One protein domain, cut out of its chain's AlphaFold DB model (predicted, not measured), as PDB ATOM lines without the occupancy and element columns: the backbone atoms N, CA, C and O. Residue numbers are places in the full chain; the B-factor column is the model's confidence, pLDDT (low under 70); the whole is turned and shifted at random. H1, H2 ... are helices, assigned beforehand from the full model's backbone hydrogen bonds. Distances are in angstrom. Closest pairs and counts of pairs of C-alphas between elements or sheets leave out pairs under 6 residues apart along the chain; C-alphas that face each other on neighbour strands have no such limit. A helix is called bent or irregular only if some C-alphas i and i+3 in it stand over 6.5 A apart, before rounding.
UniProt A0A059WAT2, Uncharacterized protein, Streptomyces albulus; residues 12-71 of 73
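AT A GLANCE: This is residues 12 to 71 of the 73 residues of an uncharacterized protein of Streptomyces albulus (UniProt A0A059WAT2). Two helices, H3 and the shorter H2, form the arms of a wide, open V whose bottom is the stretched link of residues 40 to 46, and H1 makes a corner with H2 at the far end of that arm. The arms do not meet across the gap, and residues 31 to 71 stand free, of which 31 to 39 belong to H2 and 47 to 69 to H3. The printed part has 60 residues with three named helices, H1, H2 and H3 in chain order, and no named strand; the class is all helix. It is extended, with a radius of gyration of the C-alphas of 18.3 A, and elongated, spanning 50 by 30 by 21 A.

IN THESE COORDINATES: H3, the longest helix, holds residues 47 to 69 and measures 33.1 A, from C-alpha 47 at (9.740, 9.336, 97.197) to C-alpha 69 at (30.105, -2.239, 73.793). It is irregular, but only just: C-alphas 64 and 67 are 6.6 A apart. H2 holds residues 26 to 39 and measures 19.9 A. H1 holds residues 12 to 24 and measures 18.6 A, beginning with C-alpha 12 at (-1.203, 19.516, 76.516).

HOW THE PARTS SIT: H3 is apart from H2 and from H1. H1 and H2 are close but not clearly touching, and their closest C-alphas, those of Val 21 and Phe 29, are 5.9 A apart. These two run opposite ways at a steep tilt of 63 degrees. In H1 and H2 every O i to N i+4 pair is within hydrogen-bond range; in H3 it is 16 of 19.

THE WHOLE: The two C-alphas farthest apart, those of Ala 27 and Leu 70, are 50.9 A apart. The printed part has no cut. The link from H1 to H2 is tight, with 1 residue, and the link from H2 to H3 is short, with 7. The mean pLDDT of the printed part is 72.3, and 26 residues are under 70: residues 37 to 50, residue 52 and residues 61 to 71.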
ATOM      1  N   ALA A  12      -1.713  20.635  77.304       87.00
ATOM      2  CA  ALA A  12      -1.203  19.516  76.516       87.00
ATOM      3  C   ALA A  12      -1.815  18.170  76.941       87.00
ATOM      4  O   ALA A  12      -2.140  17.349  76.086       87.00
ATOM      5  N   GLN A  13      -2.015  17.956  78.247       84.19
ATOM      6  CA  GLN A  13      -2.688  16.762  78.761       84.19
ATOM      7  C   GLN A  13      -4.157  16.728  78.340       84.19
ATOM      8  O   GLN A  13      -4.626  15.683  77.903       84.19
ATOM      9  N   VAL A  14      -4.859  17.866  78.401       88.56
ATOM     10  CA  VAL A  14      -6.248  17.960  77.919       88.56
ATOM     11  C   VAL A  14      -6.319  17.613  76.435       88.56
ATOM     12  O   VAL A  14      -7.087  16.738  76.055       88.56
ATOM     13  N   LYS A  15      -5.461  18.221  75.606       89.81
ATOM     14  CA  LYS A  15      -5.428  17.963  74.160       89.81
ATOM     15  C   LYS A  15      -5.187  16.485  73.837       89.81
ATOM     16  O   LYS A  15      -5.844  15.933  72.962       89.81
ATOM     17  N   TYR A  16      -4.265  15.848  74.555       88.38
ATOM     18  CA  TYR A  16      -3.963  14.430  74.371       88.38
ATOM     19  C   TYR A  16      -5.145  13.524  74.744       88.38
ATOM     20  O   TYR A  16      -5.469  12.598  74.004       88.38
ATOM     21  N   LEU A  17      -5.821  13.805  75.863       88.19
ATOM     22  CA  LEU A  17      -6.990  13.034  76.292       88.19
ATOM     23  C   LEU A  17      -8.165  13.199  75.324       88.19
ATOM     24  O   LEU A  17      -8.831  12.215  75.019       88.19
ATOM     25  N   THR A  18      -8.384  14.405  74.798       90.56
ATOM     26  CA  THR A  18      -9.410  14.648  73.775       90.56
ATOM     27  C   THR A  18      -9.153  13.824  72.515       90.56
ATOM     28  O   THR A  18     -10.059  13.140  72.053       90.56
ATOM     29  N   MET A  19      -7.913  13.804  72.015       93.25
ATOM     30  CA  MET A  19      -7.542  13.006  70.839       93.25
ATOM     31  C   MET A  19      -7.796  11.508  71.063       93.25
ATOM     32  O   MET A  19      -8.349  10.834  70.203       93.25
ATOM     33  N   LEU A  20      -7.458  10.988  72.247       88.19
ATOM     34  CA  LEU A  20      -7.739   9.591  72.584       88.19
ATOM     35  C   LEU A  20      -9.241   9.286  72.597       88.19
ATOM     36  O   LEU A  20      -9.652   8.237  72.109       88.19
ATOM     37  N   VAL A  21     -10.065  10.186  73.142       92.31
ATOM     38  CA  VAL A  21     -11.531  10.032  73.145       92.31
ATOM     39  C   VAL A  21     -12.089  10.017  71.721       92.31
ATOM     40  O   VAL A  21     -13.003   9.239  71.444       92.31
ATOM     41  N   GLU A  22     -11.545  10.842  70.828       91.62
ATOM     42  CA  GLU A  22     -11.926  10.878  69.413       91.62
ATOM     43  C   GLU A  22     -11.538   9.584  68.681       91.62
ATOM     44  O   GLU A  22     -12.358   9.042  67.943       91.62
ATOM     45  N   GLU A  23     -10.344   9.037  68.930       88.19
ATOM     46  CA  GLU A  23      -9.869   7.806  68.280       88.19
ATOM     47  C   GLU A  23     -10.603   6.542  68.751       88.19
ATOM     48  O   GLU A  23     -10.950   5.681  67.942       88.19
ATOM     49  N   VAL A  24     -10.825   6.391  70.062       88.75
ATOM     50  CA  VAL A  24     -11.407   5.155  70.621       88.75
ATOM     51  C   VAL A  24     -12.918   5.230  70.838       88.75
ATOM     52  O   VAL A  24     -13.552   4.204  71.099       88.75
ATOM     53  N   GLY A  25     -13.492   6.427  70.731       90.50
ATOM     54  CA  GLY A  25     -14.880   6.722  71.048       90.50
ATOM     55  C   GLY A  25     -15.138   6.838  72.555       90.50
ATOM     56  O   GLY A  25     -14.641   6.056  73.373       90.50
ATOM     57  N   LYS A  26     -16.001   7.793  72.925       86.75
ATOM     58  CA  LYS A  26     -16.325   8.138  74.322       86.75
ATOM     59  C   LYS A  26     -16.726   6.933  75.180       86.75
ATOM     60  O   LYS A  26     -16.177   6.738  76.256       86.75
ATOM     61  N   ALA A  27     -17.628   6.084  74.686       81.69
ATOM     62  CA  ALA A  27     -18.133   4.942  75.454       81.69
ATOM     63  C   ALA A  27     -17.028   3.934  75.827       81.69
ATOM     64  O   ALA A  27     -17.022   3.378  76.925       81.69
ATOM     65  N   ARG A  28     -16.063   3.716  74.925       84.38
ATOM     66  CA  ARG A  28     -14.941   2.802  75.158       84.38
ATOM     67  C   ARG A  28     -13.888   3.440  76.058       84.38
ATOM     68  O   ARG A  28     -13.354   2.759  76.933       84.38
ATOM     69  N   PHE A  29     -13.630   4.734  75.878       88.50
ATOM     70  CA  PHE A  29     -12.745   5.508  76.742       88.50
ATOM     71  C   PHE A  29     -13.234   5.528  78.195       88.50
ATOM     72  O   PHE A  29     -12.458   5.229  79.103       88.50
ATOM     73  N   ASP A  30     -14.520   5.804  78.418       85.31
ATOM     74  CA  ASP A  30     -15.121   5.862  79.754       85.31
ATOM     75  C   ASP A  30     -15.061   4.492  80.450       85.31
ATOM     76  O   ASP A  30     -14.673   4.398  81.615       85.31
ATOM     77  N   ALA A  31     -15.350   3.404  79.726       84.00
ATOM     78  CA  ALA A  31     -15.278   2.045  80.266       84.00
ATOM     79  C   ALA A  31     -13.847   1.626  80.654       84.00
ATOM     80  O   ALA A  31     -13.647   0.968  81.676       84.00
ATOM     81  N   LEU A  32     -12.843   1.994  79.852       79.94
ATOM     82  CA  LEU A  32     -11.436   1.714  80.151       79.94
ATOM     83  C   LEU A  32     -10.920   2.592  81.293       79.94
ATOM     84  O   LEU A  32     -10.229   2.096  82.181       79.94
ATOM     85  N   SER A  33     -11.302   3.868  81.310       78.12
ATOM     86  CA  SER A  33     -10.926   4.804  82.368       78.12
ATOM     87  C   SER A  33     -11.517   4.385  83.709       78.12
ATOM     88  O   SER A  33     -10.805   4.372  84.707       78.12
ATOM     89  N   ALA A  34     -12.780   3.952  83.736       77.75
ATOM     90  CA  ALA A  34     -13.416   3.433  84.942       77.75
ATOM     91  C   ALA A  34     -12.697   2.191  85.494       77.75
ATOM     92  O   ALA A  34     -12.521   2.088  86.706       77.75
ATOM     93  N   LYS A  35     -12.232   1.278  84.628       75.38
ATOM     94  CA  LYS A  35     -11.412   0.125  85.044       75.38
ATOM     95  C   LYS A  35     -10.087   0.573  85.655       75.38
ATOM     96  O   LYS A  35      -9.766   0.175  86.766       75.38
ATOM     97  N   VAL A  36      -9.366   1.461  84.969       72.25
ATOM     98  CA  VAL A  36      -8.078   1.973  85.451       72.25
ATOM     99  C   VAL A  36      -8.243   2.707  86.776       72.25
ATOM    100  O   VAL A  36      -7.470   2.447  87.683       72.25
ATOM    101  N   VAL A  37      -9.240   3.581  86.928       68.56
ATOM    102  CA  VAL A  37      -9.476   4.338  88.170       68.56
ATOM    103  C   VAL A  37      -9.873   3.416  89.324       68.56
ATOM    104  O   VAL A  37      -9.407   3.627  90.438       68.56
ATOM    105  N   LYS A  38     -10.674   2.377  89.066       59.53
ATOM    106  CA  LYS A  38     -11.084   1.404  90.089       59.53
ATOM    107  C   LYS A  38      -9.926   0.515  90.557       59.53
ATOM    108  O   LYS A  38      -9.867   0.189  91.735       59.53
ATOM    109  N   ASP A  39      -8.999   0.184  89.659       53.41
ATOM    110  CA  ASP A  39      -7.773  -0.563  89.983       53.41
ATOM    111  C   ASP A  39      -6.630   0.352  90.465       53.41
ATOM    112  O   ASP A  39      -5.619  -0.112  90.992       53.41
ATOM    113  N   SER A  40      -6.782   1.670  90.305       54.25
ATOM    114  CA  SER A  40      -5.829   2.681  90.758       54.25
ATOM    115  C   SER A  40      -6.164   3.151  92.168       54.25
ATOM    116  O   SER A  40      -6.246   4.351  92.424       54.25
ATOM    117  N   ASP A  41      -6.202   2.220  93.118       48.91
ATOM    118  CA  ASP A  41      -5.832   2.512  94.510       48.91
ATOM    119  C   ASP A  41      -4.307   2.751  94.564       48.91
ATOM    120  O   ASP A  41      -3.509   2.032  95.165       48.91
ATOM    121  N   THR A  42      -3.848   3.707  93.752       54.81
ATOM    122  CA  THR A  42      -2.442   4.064  93.655       54.81
ATOM    123  C   THR A  42      -2.209   5.114  94.713       54.81
ATOM    124  O   THR A  42      -2.284   6.314  94.434       54.81
ATOM    125  N   GLU A  43      -1.908   4.664  95.931       56.16
ATOM    126  CA  GLU A  43      -1.286   5.544  96.911       56.16
ATOM    127  C   GLU A  43      -0.160   6.334  96.222       56.16
ATOM    128  O   GLU A  43       0.620   5.764  95.437       56.16
ATOM    129  N   PRO A  44      -0.050   7.653  96.469       58.41
ATOM    130  CA  PRO A  44       1.053   8.441  95.955       58.41
ATOM    131  C   PRO A  44       2.368   7.749  96.311       58.41
ATOM    132  O   PRO A  44       2.760   7.703  97.474       58.41
ATOM    133  N   ARG A  45       3.060   7.196  95.304       60.84
ATOM    134  CA  ARG A  45       4.311   6.469  95.542       60.84
ATOM    135  C   ARG A  45       5.266   7.352  96.329       60.84
ATOM    136  O   ARG A  45       5.738   8.386  95.829       60.84
ATOM    137  N   VAL A  46       5.568   6.909  97.547       63.06
ATOM    138  CA  VAL A  46       6.497   7.601  98.435       63.06
ATOM    139  C   VAL A  46       7.825   7.836  97.699       63.06
ATOM    140  O   VAL A  46       8.225   7.004  96.875       63.06
ATOM    141  N   PRO A  47       8.531   8.957  97.944       62.38
ATOM    142  CA  PRO A  47       9.740   9.336  97.197       62.38
ATOM    143  C   PRO A  47      10.760   8.196  97.033       62.38
ATOM    144  O   PRO A  47      11.339   8.012  95.964       62.38
ATOM    145  N   ARG A  48      10.886   7.347  98.059       60.72
ATOM    146  CA  ARG A  48      11.759   6.169  98.071       60.72
ATOM    147  C   ARG A  48      11.417   5.135  96.989       60.72
ATOM    148  O   ARG A  48      12.320   4.583  96.364       60.72
ATOM    149  N   GLN A  49      10.132   4.904  96.716       63.25
ATOM    150  CA  GLN A  49       9.687   3.982  95.664       63.25
ATOM    151  C   GLN A  49       9.963   4.529  94.257       63.25
ATOM    152  O   GLN A  49      10.269   3.758  93.345       63.25
ATOM    153  N   ARG A  50       9.908   5.857  94.073       64.81
ATOM    154  CA  ARG A  50      10.266   6.505  92.799       64.81
ATOM    155  C   ARG A  50      11.751   6.336  92.486       64.81
ATOM    156  O   ARG A  50      12.083   5.903  91.384       64.81
ATOM    157  N   CYS A  51      12.624   6.587  93.463       70.50
ATOM    158  CA  CYS A  51      14.066   6.391  93.301       70.50
ATOM    159  C   CYS A  51      14.410   4.926  93.007       70.50
ATOM    160  O   CYS A  51      15.133   4.654  92.056       70.50
ATOM    161  N   ALA A  52      13.821   3.974  93.737       69.88
ATOM    162  CA  ALA A  52      14.080   2.550  93.520       69.88
ATOM    163  C   ALA A  52      13.714   2.084  92.097       69.88
ATOM    164  O   ALA A  52      14.448   1.307  91.487       69.88
ATOM    165  N   MET A  53      12.601   2.570  91.535       73.56
ATOM    166  CA  MET A  53      12.234   2.254  90.151       73.56
ATOM    167  C   MET A  53      13.114   2.957  89.120       73.56
ATOM    168  O   MET A  53      13.459   2.335  88.118       73.56
ATOM    169  N   ALA A  54      13.489   4.217  89.347       73.56
ATOM    170  CA  ALA A  54      14.421   4.923  88.472       73.56
ATOM    171  C   ALA A  54      15.768   4.188  88.411       73.56
ATOM    172  O   ALA A  54      16.245   3.882  87.320       73.56
ATOM    173  N   THR A  55      16.311   3.784  89.564       72.62
ATOM    174  CA  THR A  55      17.524   2.964  89.647       72.62
ATOM    175  C   THR A  55      17.353   1.640  88.910       72.62
ATOM    176  O   THR A  55      18.171   1.327  88.057       72.62
ATOM    177  N   LYS A  56      16.259   0.895  89.131       75.94
ATOM    178  CA  LYS A  56      15.998  -0.358  88.395       75.94
ATOM    179  C   LYS A  56      15.953  -0.154  86.875       75.94
ATOM    180  O   LYS A  56      16.491  -0.978  86.138       75.94
ATOM    181  N   ARG A  57      15.340   0.933  86.390       74.06
ATOM    182  CA  ARG A  57      15.281   1.262  84.952       74.06
ATOM    183  C   ARG A  57      16.658   1.622  84.401       74.06
ATOM    184  O   ARG A  57      17.002   1.137  83.328       74.06
ATOM    185  N   LEU A  58      17.455   2.388  85.145       73.00
ATOM    186  CA  LEU A  58      18.836   2.715  84.783       73.00
ATOM    187  C   LEU A  58      19.726   1.466  84.752       73.00
ATOM    188  O   LEU A  58      20.462   1.267  83.792       73.00
ATOM    189  N   THR A  59      19.614   0.581  85.743       73.88
ATOM    190  CA  THR A  59      20.356  -0.687  85.782       73.88
ATOM    191  C   THR A  59      19.967  -1.596  84.620       73.88
ATOM    192  O   THR A  59      20.845  -2.154  83.967       73.88
ATOM    193  N   LYS A  60      18.669  -1.705  84.305       74.75
ATOM    194  CA  LYS A  60      18.187  -2.488  83.159       74.75
ATOM    195  C   LYS A  60      18.652  -1.899  81.825       74.75
ATOM    196  O   LYS A  60      19.071  -2.651  80.954       74.75
ATOM    197  N   ALA A  61      18.622  -0.574  81.671       69.62
ATOM    198  CA  ALA A  61      19.139   0.099  80.481       69.62
ATOM    199  C   ALA A  61      20.653  -0.119  80.330       69.62
ATOM    200  O   ALA A  61      21.112  -0.481  79.251       69.62
ATOM    201  N   ARG A  62      21.422  -0.010  81.421       63.38
ATOM    202  CA  ARG A  62      22.863  -0.299  81.427       63.38
ATOM    203  C   ARG A  62      23.146  -1.756  81.045       63.38
ATOM    204  O   ARG A  62      23.996  -1.995  80.197       63.38
ATOM    205  N   ALA A  63      22.386  -2.711  81.584       65.44
ATOM    206  CA  ALA A  63      22.474  -4.127  81.221       65.44
ATOM    207  C   ALA A  63      22.113  -4.399  79.750       65.44
ATOM    208  O   ALA A  63      22.769  -5.207  79.106       65.44
ATOM    209  N   GLY A  64      21.123  -3.692  79.199       61.00
ATOM    210  CA  GLY A  64      20.750  -3.782  77.783       61.00
ATOM    211  C   GLY A  64      21.716  -3.082  76.820       61.00
ATOM    212  O   GLY A  64      21.695  -3.378  75.633       61.00
ATOM    213  N   THR A  65      22.577  -2.185  77.314       57.19
ATOM    214  CA  THR A  65      23.597  -1.492  76.498       57.19
ATOM    215  C   THR A  65      24.940  -2.240  76.493       57.19
ATOM    216  O   THR A  65      25.723  -2.120  75.552       57.19
ATOM    217  N   LEU A  66      25.196  -3.065  77.515       55.47
ATOM    218  CA  LEU A  66      26.407  -3.882  77.633       55.47
ATOM    219  C   LEU A  66      26.643  -4.924  76.510       55.47
ATOM    220  O   LEU A  66      27.817  -5.203  76.270       55.47
ATOM    221  N   PRO A  67      25.655  -5.451  75.745       54.56
ATOM    222  CA  PRO A  67      25.956  -6.428  74.695       54.56
ATOM    223  C   PRO A  67      26.607  -5.823  73.445       54.56
ATOM    224  O   PRO A  67      27.151  -6.567  72.643       54.56
ATOM    225  N   ARG A  68      26.566  -4.495  73.242       52.25
ATOM    226  CA  ARG A  68      27.116  -3.871  72.020       52.25
ATOM    227  C   ARG A  68      28.468  -3.190  72.219       52.25
ATOM    228  O   ARG A  68      29.205  -3.034  71.259       52.25
ATOM    229  N   ALA A  69      28.802  -2.817  73.455       51.59
ATOM    230  CA  ALA A  69      30.105  -2.239  73.793       51.59
ATOM    231  C   ALA A  69      31.174  -3.300  74.129       51.59
ATOM    232  O   ALA A  69      32.353  -2.968  74.162       51.59
ATOM    233  N   LEU A  70      30.772  -4.557  74.374       51.47
ATOM    234  CA  LEU A  70      31.684  -5.686  74.614       51.47
ATOM    235  C   LEU A  70      31.817  -6.639  73.414       51.47
ATOM    236  O   LEU A  70      32.758  -7.421  73.382       51.47
ATOM    237  N   VAL A  71      30.936  -6.556  72.407       53.16
ATOM    238  CA  VAL A  71      31.098  -7.253  71.114       53.16
ATOM    239  C   VAL A  71      31.835  -6.319  70.154       53.16
ATOM    240  O   VAL A  71      31.310  -5.819  69.164       53.16
TER     241      VAL A  71